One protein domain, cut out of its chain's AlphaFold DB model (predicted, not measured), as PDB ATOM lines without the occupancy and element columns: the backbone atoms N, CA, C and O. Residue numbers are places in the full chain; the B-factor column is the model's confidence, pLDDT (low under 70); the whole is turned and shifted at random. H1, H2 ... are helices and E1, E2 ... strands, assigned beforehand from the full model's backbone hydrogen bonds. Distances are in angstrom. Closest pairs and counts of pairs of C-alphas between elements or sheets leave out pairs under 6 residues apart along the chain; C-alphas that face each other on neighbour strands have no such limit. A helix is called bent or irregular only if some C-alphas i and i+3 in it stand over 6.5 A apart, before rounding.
ATOM      1  N   SER A 144     367.750 370.462 221.029       87.00
ATOM      2  CA  SER A 144     366.945 371.061 222.097       87.00
ATOM      3  C   SER A 144     365.538 371.510 221.659       87.00
ATOM      4  O   SER A 144     364.596 371.461 222.454       87.00
ATOM      5  N   TYR A 145     365.352 371.924 220.400       86.88
ATOM      6  CA  TYR A 145     364.037 372.249 219.839       86.88
ATOM      7  C   TYR A 145     363.255 370.981 219.473       86.88
ATOM      8  O   TYR A 145     362.103 370.844 219.882       86.88
ATOM      9  N   ILE A 146     363.882 370.025 218.779       88.44
ATOM     10  CA  ILE A 146     363.253 368.749 218.395       88.44
ATOM     11  C   ILE A 146     362.849 367.938 219.637       88.44
ATOM     12  O   ILE A 146     361.771 367.345 219.672       88.44
ATOM     13  N   ALA A 147     363.666 367.964 220.691       90.50
ATOM     14  CA  ALA A 147     363.440 367.263 221.953       90.50
ATOM     15  C   ALA A 147     362.177 367.719 222.694       90.50
ATOM     16  O   ALA A 147     361.605 366.943 223.457       90.50
ATOM     17  N   ARG A 148     361.663 368.927 222.425       90.88
ATOM     18  CA  ARG A 148     360.359 369.375 222.954       90.88
ATOM     19  C   ARG A 148     359.211 368.494 222.473       90.88
ATOM     20  O   ARG A 148     358.202 368.371 223.155       90.88
ATOM     21  N   PHE A 149     359.398 367.855 221.323       90.81
ATOM     22  CA  PHE A 149     358.465 366.911 220.730       90.81
ATOM     23  C   PHE A 149     358.859 365.462 221.028       90.81
ATOM     24  O   PHE A 149     358.361 364.552 220.380       90.81
ATOM     25  N   ARG A 150     359.754 365.192 221.987       90.25
ATOM     26  CA  ARG A 150     360.118 363.813 222.358       90.25
ATOM     27  C   ARG A 150     358.932 363.039 222.926       90.25
ATOM     28  O   ARG A 150     358.844 361.828 222.735       90.25
ATOM     29  N   THR A 151     358.037 363.736 223.614       89.69
ATOM     30  CA  THR A 151     356.827 363.188 224.224       89.69
ATOM     31  C   THR A 151     355.596 363.886 223.675       89.69
ATOM     32  O   THR A 151     355.602 365.105 223.514       89.69
ATOM     33  N   VAL A 152     354.536 363.122 223.437       88.31
ATOM     34  CA  VAL A 152     353.218 363.629 223.044       88.31
ATOM     35  C   VAL A 152     352.196 363.270 224.115       88.31
ATOM     36  O   VAL A 152     352.307 362.217 224.741       88.31
ATOM     37  N   ASP A 153     351.226 364.152 224.344       88.56
ATOM     38  CA  ASP A 153     350.088 363.856 225.212       88.56
ATOM     39  C   ASP A 153     349.045 363.046 224.432       88.56
ATOM     40  O   ASP A 153     348.496 363.506 223.429       88.56
ATOM     41  N   ASP A 154     348.824 361.809 224.861       88.81
ATOM     42  CA  ASP A 154     347.836 360.895 224.308       88.81
ATOM     43  C   ASP A 154     346.577 360.891 225.189       88.81
ATOM     44  O   ASP A 154     346.676 360.688 226.400       88.81
ATOM     45  N   PRO A 155     345.370 361.037 224.621       86.75
ATOM     46  CA  PRO A 155     344.146 361.169 225.411       86.75
ATOM     47  C   PRO A 155     343.804 359.931 226.256       86.75
ATOM     48  O   PRO A 155     343.018 360.036 227.197       86.75
ATOM     49  N   VAL A 156     344.355 358.757 225.928       89.06
ATOM     50  CA  VAL A 156     344.092 357.499 226.640       89.06
ATOM     51  C   VAL A 156     345.253 357.137 227.565       89.06
ATOM     52  O   VAL A 156     345.029 356.682 228.689       89.06
ATOM     53  N   LEU A 157     346.489 357.326 227.095       87.12
ATOM     54  CA  LEU A 157     347.708 356.900 227.788       87.12
ATOM     55  C   LEU A 157     348.430 358.017 228.562       87.12
ATOM     56  O   LEU A 157     349.327 357.718 229.350       87.12
ATOM     57  N   GLY A 158     348.062 359.283 228.361       86.38
ATOM     58  CA  GLY A 158     348.822 360.438 228.839       86.38
ATOM     59  C   GLY A 158     350.125 360.610 228.055       86.38
ATOM     60  O   GLY A 158     350.168 360.383 226.851       86.38
ATOM     61  N   LEU A 159     351.216 360.981 228.725       87.94
ATOM     62  CA  LEU A 159     352.497 361.222 228.053       87.94
ATOM     63  C   LEU A 159     353.082 359.936 227.444       87.94
ATOM     64  O   LEU A 159     353.310 358.942 228.139       87.94
ATOM     65  N   VAL A 160     353.382 359.985 226.143       89.31
ATOM     66  CA  VAL A 160     353.986 358.885 225.385       89.31
ATOM     67  C   VAL A 160     355.263 359.363 224.690       89.31
ATOM     68  O   VAL A 160     355.214 360.330 223.926       89.31
ATOM     69  N   PRO A 161     356.415 358.703 224.906       89.50
ATOM     70  CA  PRO A 161     357.627 358.990 224.148       89.50
ATOM     71  C   PRO A 161     357.481 358.509 222.697       89.50
ATOM     72  O   PRO A 161     357.073 357.378 222.445       89.50
ATOM     73  N   GLN A 162     357.834 359.363 221.734       89.31
ATOM     74  CA  GLN A 162     357.720 359.068 220.303       89.31
ATOM     75  C   GLN A 162     359.085 358.974 219.599       89.31
ATOM     76  O   GLN A 162     360.030 359.657 220.008       89.31
ATOM     77  N   PRO A 163     359.211 358.160 218.533       90.12
ATOM     78  CA  PRO A 163     360.449 358.049 217.766       90.12
ATOM     79  C   PRO A 163     360.920 359.392 217.196       90.12
ATOM     80  O   PRO A 163     360.117 360.276 216.884       90.12
ATOM     81  N   LEU A 164     362.232 359.516 216.985       88.25
ATOM     82  CA  LEU A 164     362.863 360.740 216.485       88.25
ATOM     83  C   LEU A 164     362.257 361.239 215.174       88.25
ATOM     84  O   LEU A 164     361.990 362.421 214.997       88.25
ATOM     85  N   THR A 165     362.028 360.316 214.252       86.75
ATOM     86  CA  THR A 165     361.435 360.561 212.940       86.75
ATOM     87  C   THR A 165     360.093 361.296 213.045       86.75
ATOM     88  O   THR A 165     359.851 362.258 212.316       86.75
ATOM     89  N   THR A 166     359.250 360.901 214.003       87.06
ATOM     90  CA  THR A 166     357.964 361.551 214.287       87.06
ATOM     91  C   THR A 166     358.169 362.929 214.920       87.06
ATOM     92  O   THR A 166     357.545 363.896 214.490       87.06
ATOM     93  N   ALA A 167     359.090 363.049 215.882       89.31
ATOM     94  CA  ALA A 167     359.413 364.326 216.523       89.31
ATOM     95  C   ALA A 167     359.965 365.366 215.531       89.31
ATOM     96  O   ALA A 167     359.536 366.517 215.553       89.31
ATOM     97  N   ARG A 168     360.853 364.960 214.611       86.38
ATOM     98  CA  ARG A 168     361.376 365.810 213.528       86.38
ATOM     99  C   ARG A 168     360.255 366.360 212.654       86.38
ATOM    100  O   ARG A 168     360.261 367.545 212.343       86.38
ATOM    101  N   LYS A 169     359.282 365.524 212.278       84.19
ATOM    102  CA  LYS A 169     358.146 365.955 211.453       84.19
ATOM    103  C   LYS A 169     357.352 367.069 212.135       84.19
ATOM    104  O   LYS A 169     357.159 368.125 211.542       84.19
ATOM    105  N   VAL A 170     356.969 366.858 213.395       86.56
ATOM    106  CA  VAL A 170     356.236 367.866 214.176       86.56
ATOM    107  C   VAL A 170     357.070 369.140 214.340       86.56
ATOM    108  O   VAL A 170     356.547 370.241 214.175       86.56
ATOM    109  N   ALA A 171     358.376 369.007 214.588       87.75
ATOM    110  CA  ALA A 171     359.287 370.141 214.695       87.75
ATOM    111  C   ALA A 171     359.339 370.969 213.398       87.75
ATOM    112  O   ALA A 171     359.271 372.192 213.455       87.75
ATOM    113  N   ILE A 172     359.399 370.327 212.229       82.69
ATOM    114  CA  ILE A 172     359.377 371.015 210.929       82.69
ATOM    115  C   ILE A 172     358.031 371.711 210.695       82.69
ATOM    116  O   ILE A 172     357.999 372.843 210.215       82.69
ATOM    117  N   GLU A 173     356.915 371.056 211.024       84.00
ATOM    118  CA  GLU A 173     355.572 371.625 210.857       84.00
ATOM    119  C   GLU A 173     355.358 372.867 211.739       84.00
ATOM    120  O   GLU A 173     354.715 373.825 211.306       84.00
ATOM    121  N   GLN A 174     355.937 372.881 212.944       84.81
ATOM    122  CA  GLN A 174     355.843 373.994 213.897       84.81
ATOM    123  C   GLN A 174     356.963 375.037 213.771       84.81
ATOM    124  O   GLN A 174     356.893 376.090 214.410       84.81
ATOM    125  N   ALA A 175     357.983 374.777 212.955       80.88
ATOM    126  CA  ALA A 175     359.091 375.694 212.742       80.88
ATOM    127  C   ALA A 175     358.630 377.001 212.067       80.88
ATOM    128  O   ALA A 175     357.654 377.042 211.298       80.88
ATOM    129  N   THR A 176     359.345 378.096 212.339       76.62
ATOM    130  CA  THR A 176     359.105 379.384 211.666       76.62
ATOM    131  C   THR A 176     359.363 379.268 210.160       76.62
ATOM    132  O   THR A 176     359.972 378.307 209.692       76.62
ATOM    133  N   GLU A 192     362.177 359.949 205.340       61.97
ATOM    134  CA  GLU A 192     361.985 358.976 204.260       61.97
ATOM    135  C   GLU A 192     360.647 358.276 204.500       61.97
ATOM    136  O   GLU A 192     360.426 357.823 205.625       61.97
ATOM    137  N   PRO A 193     359.730 358.203 203.519       64.31
ATOM    138  CA  PRO A 193     358.380 357.697 203.772       64.31
ATOM    139  C   PRO A 193     358.381 356.320 204.447       64.31
ATOM    140  O   PRO A 193     357.499 356.005 205.242       64.31
ATOM    141  N   LEU A 194     359.417 355.518 204.177       59.66
ATOM    142  CA  LEU A 194     359.663 354.242 204.832       59.66
ATOM    143  C   LEU A 194     360.102 354.385 206.299       59.66
ATOM    144  O   LEU A 194     359.584 353.672 207.157       59.66
ATOM    145  N   ALA A 195     361.017 355.306 206.608       68.81
ATOM    146  CA  ALA A 195     361.419 355.607 207.979       68.81
ATOM    147  C   ALA A 195     360.243 356.169 208.793       68.81
ATOM    148  O   ALA A 195     360.055 355.783 209.948       68.81
ATOM    149  N   GLU A 196     359.417 357.031 208.189       71.50
ATOM    150  CA  GLU A 196     358.186 357.549 208.794       71.50
ATOM    151  C   GLU A 196     357.186 356.423 209.074       71.50
ATOM    152  O   GLU A 196     356.713 356.286 210.205       71.50
ATOM    153  N   ALA A 197     356.911 355.575 208.079       75.88
ATOM    154  CA  ALA A 197     356.026 354.427 208.240       75.88
ATOM    155  C   ALA A 197     356.531 353.475 209.336       75.88
ATOM    156  O   ALA A 197     355.753 353.046 210.187       75.88
ATOM    157  N   SER A 198     357.837 353.195 209.375       78.75
ATOM    158  CA  SER A 198     358.458 352.347 210.398       78.75
ATOM    159  C   SER A 198     358.343 352.944 211.804       78.75
ATOM    160  O   SER A 198     358.023 352.236 212.762       78.75
ATOM    161  N   ALA A 199     358.563 354.253 211.950       78.94
ATOM    162  CA  ALA A 199     358.386 354.954 213.219       78.94
ATOM    163  C   ALA A 199     356.920 354.920 213.684       78.94
ATOM    164  O   ALA A 199     356.646 354.624 214.849       78.94
ATOM    165  N   GLY A 200     355.975 355.142 212.762       80.25
ATOM    166  CA  GLY A 200     354.541 355.027 213.027       80.25
ATOM    167  C   GLY A 200     354.138 353.625 213.488       80.25
ATOM    168  O   GLY A 200     353.406 353.489 214.467       80.25
ATOM    169  N   LEU A 201     354.666 352.577 212.845       83.62
ATOM    170  CA  LEU A 201     354.435 351.182 213.239       83.62
ATOM    171  C   LEU A 201     355.012 350.863 214.621       83.62
ATOM    172  O   LEU A 201     354.344 350.207 215.418       83.62
ATOM    173  N   THR A 202     356.211 351.360 214.930       82.69
ATOM    174  CA  THR A 202     356.849 351.162 216.242       82.69
ATOM    175  C   THR A 202     355.989 351.772 217.346       82.69
ATOM    176  O   THR A 202     355.586 351.075 218.278       82.69
ATOM    177  N   LEU A 203     355.604 353.043 217.201       83.75
ATOM    178  CA  LEU A 203     354.742 353.718 218.172       83.75
ATOM    179  C   LEU A 203     353.369 353.041 218.290       83.75
ATOM    180  O   LEU A 203     352.849 352.869 219.395       83.75
ATOM    181  N   HIS A 204     352.790 352.615 217.163       86.44
ATOM    182  CA  HIS A 204     351.537 351.868 217.158       86.44
ATOM    183  C   HIS A 204     351.666 350.565 217.954       86.44
ATOM    184  O   HIS A 204     350.834 350.295 218.817       86.44
ATOM    185  N   SER A 205     352.727 349.788 217.726       86.38
ATOM    186  CA  SER A 205     352.949 348.513 218.415       86.38
ATOM    187  C   SER A 205     353.100 348.675 219.933       86.38
ATOM    188  O   SER A 205     352.491 347.919 220.687       86.38
ATOM    189  N   LEU A 206     353.810 349.717 220.384       86.88
ATOM    190  CA  LEU A 206     354.040 349.996 221.805       86.88
ATOM    191  C   LEU A 206     352.781 350.486 222.535       86.88
ATOM    192  O   LEU A 206     352.623 350.252 223.731       86.88
ATOM    193  N   THR A 207     351.874 351.169 221.832       90.06
ATOM    194  CA  THR A 207     350.711 351.828 222.453       90.06
ATOM    195  C   THR A 207     349.394 351.081 222.258       90.06
ATOM    196  O   THR A 207     348.437 351.333 222.991       90.06
ATOM    197  N   ARG A 208     349.299 350.151 221.297       91.94
ATOM    198  CA  ARG A 208     348.019 349.530 220.922       91.94
ATOM    199  C   ARG A 208     347.414 348.681 222.033       91.94
ATOM    200  O   ARG A 208     346.244 348.869 222.357       91.94
ATOM    201  N   PHE A 209     348.187 347.756 222.596       91.06
ATOM    202  CA  PHE A 209     347.713 346.885 223.673       91.06
ATOM    203  C   PHE A 209     347.218 347.674 224.897       91.06
ATOM    204  O   PHE A 209     346.060 347.487 225.275       91.06
ATOM    205  N   PRO A 210     348.010 348.590 225.492       91.19
ATOM    206  CA  PRO A 210     347.551 349.321 226.667       91.19
ATOM    207  C   PRO A 210     346.328 350.192 226.358       91.19
ATOM    208  O   PRO A 210     345.405 350.215 227.167       91.19
ATOM    209  N   LYS A 211     346.234 350.814 225.171       92.69
ATOM    210  CA  LYS A 211     345.023 351.553 224.763       92.69
ATOM    211  C   LYS A 211     343.780 350.678 224.758       92.69
ATOM    212  O   LYS A 211     342.787 351.056 225.363       92.69
ATOM    213  N   LEU A 212     343.854 349.501 224.136       92.19
ATOM    214  CA  LEU A 212     342.714 348.588 224.052       92.19
ATOM    215  C   LEU A 212     342.202 348.179 225.437       92.19
ATOM    216  O   LEU A 212     340.992 348.174 225.658       92.19
ATOM    217  N   VAL A 213     343.102 347.891 226.384       90.06
ATOM    218  CA  VAL A 213     342.703 347.545 227.756       90.06
ATOM    219  C   VAL A 213     341.987 348.727 228.422       90.06
ATOM    220  O   VAL A 213     340.914 348.552 229.000       90.06
ATOM    221  N   LEU A 214     342.520 349.946 228.295       90.50
ATOM    222  CA  LEU A 214     341.924 351.140 228.908       90.50
ATOM    223  C   LEU A 214     340.598 351.558 228.269       90.50
ATOM    224  O   LEU A 214     339.690 351.984 228.981       90.50
ATOM    225  N   GLU A 215     340.477 351.425 226.950       92.19
ATOM    226  CA  GLU A 215     339.247 351.695 226.205       92.19
ATOM    227  C   GLU A 215     338.156 350.678 226.567       92.19
ATOM    228  O   GLU A 215     337.009 351.065 226.791       92.19
ATOM    229  N   SER A 216     338.507 349.394 226.705       89.56
ATOM    230  CA  SER A 216     337.539 348.340 227.047       89.56
ATOM    231  C   SER A 216     336.908 348.524 228.433       89.56
ATOM    232  O   SER A 216     335.722 348.259 228.616       89.56
ATOM    233  N   ALA A 217     337.646 349.088 229.394       89.56
ATOM    234  CA  ALA A 217     337.132 349.393 230.730       89.56
ATOM    235  C   ALA A 217     336.039 350.477 230.765       89.56
ATOM    236  O   ALA A 217     335.377 350.644 231.795       89.56
ATOM    237  N   ALA A 218     335.840 351.227 229.672       84.19
ATOM    238  CA  ALA A 218     334.740 352.183 229.570       84.19
ATOM    239  C   ALA A 218     333.376 351.483 229.434       84.19
ATOM    240  O   ALA A 218     332.366 352.023 229.889       84.19
ATOM    241  N   SER A 219     333.344 350.290 228.835       86.56
ATOM    242  CA  SER A 219     332.123 349.532 228.536       86.56
ATOM    243  C   SER A 219     332.019 348.198 229.277       86.56
ATOM    244  O   SER A 219     330.911 347.679 229.402       86.56
ATOM    245  N   ASP A 220     333.127 347.664 229.796       88.50
ATOM    246  CA  ASP A 220     333.184 346.374 230.483       88.50
ATOM    247  C   ASP A 220     333.677 346.519 231.933       88.50
ATOM    248  O   ASP A 220     334.765 347.036 232.209       88.50
ATOM    249  N   ASN A 221     332.859 346.052 232.880       84.19
ATOM    250  CA  ASN A 221     333.189 346.078 234.304       84.19
ATOM    251  C   ASN A 221     334.329 345.116 234.654       84.19
ATOM    252  O   ASN A 221     335.099 345.429 235.563       84.19
ATOM    253  N   GLU A 222     334.456 343.988 233.949       87.38
ATOM    254  CA  GLU A 222     335.519 343.003 234.183       87.38
ATOM    255  C   GLU A 222     336.887 343.550 233.742       87.38
ATOM    256  O   GLU A 222     337.912 343.248 234.350       87.38
ATOM    257  N   ALA A 223     336.906 344.461 232.765       85.62
ATOM    258  CA  ALA A 223     338.121 345.112 232.279       85.62
ATOM    259  C   ALA A 223     338.639 346.253 233.182       85.62
ATOM    260  O   ALA A 223     339.750 346.750 232.974       85.62
ATOM    261  N   ARG A 224     337.884 346.681 234.208       89.19
ATOM    262  CA  ARG A 224     338.259 347.836 235.055       89.19
ATOM    263  C   ARG A 224     339.517 347.610 235.887       89.19
ATOM    264  O   ARG A 224     340.338 348.520 235.993       89.19
ATOM    265  N   GLU A 225     339.665 346.433 236.483       91.25
ATOM    266  CA  GLU A 225     340.820 346.096 237.324       91.25
ATOM    267  C   GLU A 225     342.106 345.896 236.487       91.25
ATOM    268  O   GLU A 225     343.121 346.540 236.794       91.25
ATOM    269  N   PRO A 226     342.069 345.184 235.340       90.38
ATOM    270  CA  PRO A 226     343.161 345.196 234.366       90.38
ATOM    271  C   PRO A 226     343.542 346.605 233.893       90.38
ATOM    272  O   PRO A 226     344.726 346.934 233.828       90.38
ATOM    273  N   ALA A 227     342.567 347.474 233.612       90.56
ATOM    274  CA  ALA A 227     342.831 348.843 233.173       90.56
ATOM    275  C   ALA A 227     343.507 349.709 234.247       90.56
ATOM    276  O   ALA A 227     344.393 350.505 233.932       90.56
ATOM    277  N   GLN A 228     343.139 349.550 235.520       91.38
ATOM    278  CA  GLN A 228     343.839 350.221 236.620       91.38
ATOM    279  C   GLN A 228     345.292 349.751 236.725       91.38
ATOM    280  O   GLN A 228     346.195 350.582 236.838       91.38
ATOM    281  N   THR A 229     345.524 348.443 236.602       92.69
ATOM    282  CA  THR A 229     346.871 347.857 236.603       92.69
ATOM    283  C   THR A 229     347.710 348.383 235.439       92.69
ATOM    284  O   THR A 229     348.834 348.837 235.642       92.69
ATOM    285  N   VAL A 230     347.152 348.405 234.224       92.19
ATOM    286  CA  VAL A 230     347.829 348.943 233.036       92.19
ATOM    287  C   VAL A 230     348.144 350.429 233.197       92.19
ATOM    288  O   VAL A 230     349.260 350.827 232.880       92.19
ATOM    289  N   ARG A 231     347.233 351.251 233.739       90.69
ATOM    290  CA  ARG A 231     347.523 352.669 234.034       90.69
ATOM    291  C   ARG A 231     348.673 352.831 235.021       90.69
ATOM    292  O   ARG A 231     349.553 353.652 234.785       90.69
ATOM    293  N   ALA A 232     348.671 352.058 236.105       91.38
ATOM    294  CA  ALA A 232     349.723 352.122 237.115       91.38
ATOM    295  C   ALA A 232     351.085 351.706 236.540       91.38
ATOM    296  O   ALA A 232     352.090 352.374 236.782       91.38
ATOM    297  N   LEU A 233     351.113 350.644 235.727       91.25
ATOM    298  CA  LEU A 233     352.315 350.217 235.012       91.25
ATOM    299  C   LEU A 233     352.776 351.277 234.012       91.25
ATOM    300  O   LEU A 233     353.951 351.623 234.003       91.25
ATOM    301  N   TRP A 234     351.868 351.837 233.215       90.62
ATOM    302  CA  TRP A 234     352.199 352.845 232.208       90.62
ATOM    303  C   TRP A 234     352.767 354.128 232.822       90.62
ATOM    304  O   TRP A 234     353.709 354.707 232.289       90.62
ATOM    305  N   ALA A 235     352.237 354.550 233.971       89.19
ATOM    306  CA  ALA A 235     352.732 355.707 234.712       89.19
ATOM    307  C   ALA A 235     354.039 355.430 235.485       89.19
ATOM    308  O   ALA A 235     354.639 356.360 236.026       89.19
ATOM    309  N   SER A 236     354.491 354.173 235.560       92.81
ATOM    310  CA  SER A 236     355.709 353.811 236.284       92.81
ATOM    311  C   SER A 236     356.951 354.420 235.623       92.81
ATOM    312  O   SER A 236     357.141 354.246 234.414       92.81
ATOM    313  N   PRO A 237     357.866 355.041 236.397       91.38
ATOM    314  CA  PRO A 237     359.121 355.568 235.867       91.38
ATOM    315  C   PRO A 237     359.946 354.527 235.099       91.38
ATOM    316  O   PRO A 237     360.541 354.850 234.077       91.38
ATOM    317  N   ALA A 238     359.939 353.267 235.550       91.94
ATOM    318  CA  ALA A 238     360.683 352.187 234.905       91.94
ATOM    319  C   ALA A 238     360.132 351.850 233.509       91.94
ATOM    320  O   ALA A 238     360.900 351.651 232.572       91.94
ATOM    321  N   ILE A 239     358.802 351.831 233.354       90.88
ATOM    322  CA  ILE A 239     358.160 351.600 232.052       90.88
ATOM    323  C   ILE A 239     358.366 352.802 231.136       90.88
ATOM    324  O   ILE A 239     358.701 352.622 229.972       90.88
ATOM    325  N   GLN A 240     358.251 354.026 231.656       89.62
ATOM    326  CA  GLN A 240     358.536 355.237 230.883       89.62
ATOM    327  C   GLN A 240     359.985 355.275 230.380       89.62
ATOM    328  O   GLN A 240     360.225 355.625 229.226       89.62
ATOM    329  N   GLN A 241     360.948 354.859 231.204       90.00
ATOM    330  CA  GLN A 241     362.346 354.740 230.796       90.00
ATOM    331  C   GLN A 241     362.538 353.670 229.712       90.00
ATOM    332  O   GLN A 241     363.221 353.927 228.725       90.00
ATOM    333  N   LEU A 242     361.900 352.505 229.851       90.25
ATOM    334  CA  LEU A 242     361.963 351.446 228.842       90.25
ATOM    335  C   LEU A 242     361.355 351.905 227.509       90.25
ATOM    336  O   LEU A 242     361.978 351.767 226.463       90.25
ATOM    337  N   LEU A 243     360.181 352.540 227.537       89.00
ATOM    338  CA  LEU A 243     359.542 353.101 226.342       89.00
ATOM    339  C   LEU A 243     360.415 354.165 225.669       89.00
ATOM    340  O   LEU A 243     360.448 354.261 224.438       89.00
ATOM    341  N   ARG A 244     361.138 354.969 226.455       88.88
ATOM    342  CA  ARG A 244     362.106 355.911 225.898       88.88
ATOM    343  C   ARG A 244     363.281 355.200 225.237       88.88
ATOM    344  O   ARG A 244     363.627 355.579 224.125       88.88
ATOM    345  N   GLN A 245     363.835 354.159 225.849       89.75
ATOM    346  CA  GLN A 245     364.914 353.363 225.255       89.75
ATOM    347  C   GLN A 245     364.482 352.722 223.930       89.75
ATOM    348  O   GLN A 245     365.179 352.874 222.929       89.75
ATOM    349  N   GLU A 246     363.292 352.125 223.871       88.19
ATOM    350  CA  GLU A 246     362.738 351.529 222.643       88.19
ATOM    351  C   GLU A 246     362.525 352.559 221.520       88.19
ATOM    352  O   GLU A 246     362.621 352.253 220.334       88.19
ATOM    353  N   THR A 247     362.274 353.819 221.881       88.62
ATOM    354  CA  THR A 247     362.076 354.920 220.924       88.62
ATOM    355  C   THR A 247     363.301 355.836 220.786       88.62
ATOM    356  O   THR A 247     363.205 356.885 220.145       88.62
ATOM    357  N   SER A 248     364.445 355.456 221.369       86.19
ATOM    358  CA  SER A 248     365.678 356.266 221.420       86.19
ATOM    359  C   SER A 248     366.492 356.233 220.126       86.19
ATOM    360  O   SER A 248     367.397 357.046 219.957       86.19
ATOM    361  N   GLY A 249     366.168 355.332 219.193       86.06
ATOM    362  CA  GLY A 249     366.889 355.176 217.932       86.06
ATOM    363  C   GLY A 249     367.116 356.510 217.211       86.06
ATOM    364  O   GLY A 249     366.167 357.173 216.788       86.06
ATOM    365  N   GLY A 250     368.389 356.894 217.081       80.62
ATOM    366  CA  GLY A 250     368.833 358.119 216.413       80.62
ATOM    367  C   GLY A 250     368.811 359.397 217.259       80.62
ATOM    368  O   GLY A 250     369.309 360.413 216.779       80.62
ATOM    369  N   TRP A 251     368.270 359.379 218.483       87.69
ATOM    370  CA  TRP A 251     368.357 360.515 219.407       87.69
ATOM    371  C   TRP A 251     369.773 360.648 219.989       87.69
ATOM    372  O   TRP A 251     370.403 359.623 220.280       87.69
ATOM    373  N   PRO A 252     370.259 361.878 220.241       85.50
ATOM    374  CA  PRO A 252     371.455 362.095 221.044       85.50
ATOM    375  C   PRO A 252     371.288 361.529 222.466       85.50
ATOM    376  O   PRO A 252     370.171 361.585 222.995       85.50
ATOM    377  N   PRO A 253     372.356 360.990 223.090       83.94
ATOM    378  CA  PRO A 253     372.307 360.354 224.412       83.94
ATOM    379  C   PRO A 253     371.662 361.199 225.514       83.94
ATOM    380  O   PRO A 253     371.000 360.676 226.405       83.94
ATOM    381  N   GLU A 254     371.828 362.514 225.452       83.94
ATOM    382  CA  GLU A 254     371.261 363.476 226.393       83.94
ATOM    383  C   GLU A 254     369.725 363.593 226.324       83.94
ATOM    384  O   GLU A 254     369.115 364.138 227.244       83.94
ATOM    385  N   PHE A 255     369.089 363.057 225.272       83.69
ATOM    386  CA  PHE A 255     367.631 363.042 225.084       83.69
ATOM    387  C   PHE A 255     367.016 361.633 225.171       83.69
ATOM    388  O   PHE A 255     365.880 361.417 224.718       83.69
ATOM    389  N   HIS A 256     367.765 360.670 225.719       81.19
ATOM    390  CA  HIS A 256     367.282 359.313 225.996       81.19
ATOM    391  C   HIS A 256     366.340 359.265 227.205       81.19
ATOM    392  O   HIS A 256     366.413 360.107 228.128       81.19
TER     393      HIS A 256
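Overview. This is residues 144 to 176 and 192 to 256 of the 256 residues of an uncharacterized protein of Micromonospora arborensis (UniProt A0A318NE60). The bent helix H3 runs out and H4 and H5 run back, making a long U of helices; the small strand hairpin E1 and E2 covers one side of the U, with E2 packed on H5. At the other end from the turn between H3 and H4, the short H1 and the longer H2 cross nearly at a right angle, with H2 at the beginning of H3. The 98 printed residues hold, in the order H1, E1, E2, H2, H3, H4, H5, five named helices and two named strands, the strands forming an antiparallel sheet; the class is mostly helix. The C-alphas span 46 by 26 by 24 A, an elongated outline, and the whole is only just compact, close to loose, with a radius of gyration of the C-alphas of 14.8 A.

Arrangement. E1, residues 151 to 154, and E2, residues 158 to 161, form an antiparallel hairpin; N 152 and O 160 are 2.9 A apart, and N 158 and O 154 are 2.8 A apart, both within hydrogen-bond range. The closest C-alphas of E2 and H5, residues 237 to 246, are those of Pro 161 and Arg 244, 5.7 A apart. H1, residues 144 to 149, touches H2, residues 164 to 174, about perpendicular at 81 degrees, the closest C-alphas being those of Phe 149 and Ala 167, 5.0 A apart. H3, residues 193 to 216, was assigned as one helix by its hydrogen bonds but is bent: C-alphas 206 and 209 are 7.3 A apart, and its arms H3a and H3b stand at a steep tilt of 59 degrees. H3a touches H2 with residues 195 to 200 alone, opposite ways at a steep tilt of 69 degrees, only just short of perpendicular; the closest C-alphas are those of Thr 165 and Glu 196, 6.1 A apart. H3b and H4, residues 224 to 234, touch as a helical hairpin at a shallow tilt of 34.8 degrees, only just short of steep; the closest C-alphas are those of Leu 214 and Ala 227, 4.9 A apart. H5 is close to but not clearly touching H3a, with the C-alphas of Leu 206 and Leu 243 7.8 A apart. Helix packing is mostly crossed, only just: 1 of 3 pairs is at a shallow tilt. H2, H3a, H3b, H4 and H5 have every O i to N i+4 pair within hydrogen-bond range; H1 has 0 of 2, but 2 of 3 O i to N i+3 pairs.

Along the chain. H1 begins at C-alpha 144 (366.945, 371.061, 222.097). H3a, residues 193 to 206, is 20.1 A long, and H3b is residues 209 to 216. H2 is 15.2 A long, H4 15.1 A and H5 14.3 A, ending at C-alpha 246 (362.738, 351.529, 222.643).

Size, cuts and confidence. The C-alphas farthest apart, those of Thr 176 and Glu 222, are 48.9 A apart. Residues 177 to 191 are not printed, and C-alphas 176 and 192 are 21.9 A apart across this cut. Of the links printed whole, none is long. The mean pLDDT of the printed part is 86.5; residues 192 to 195 are under 70.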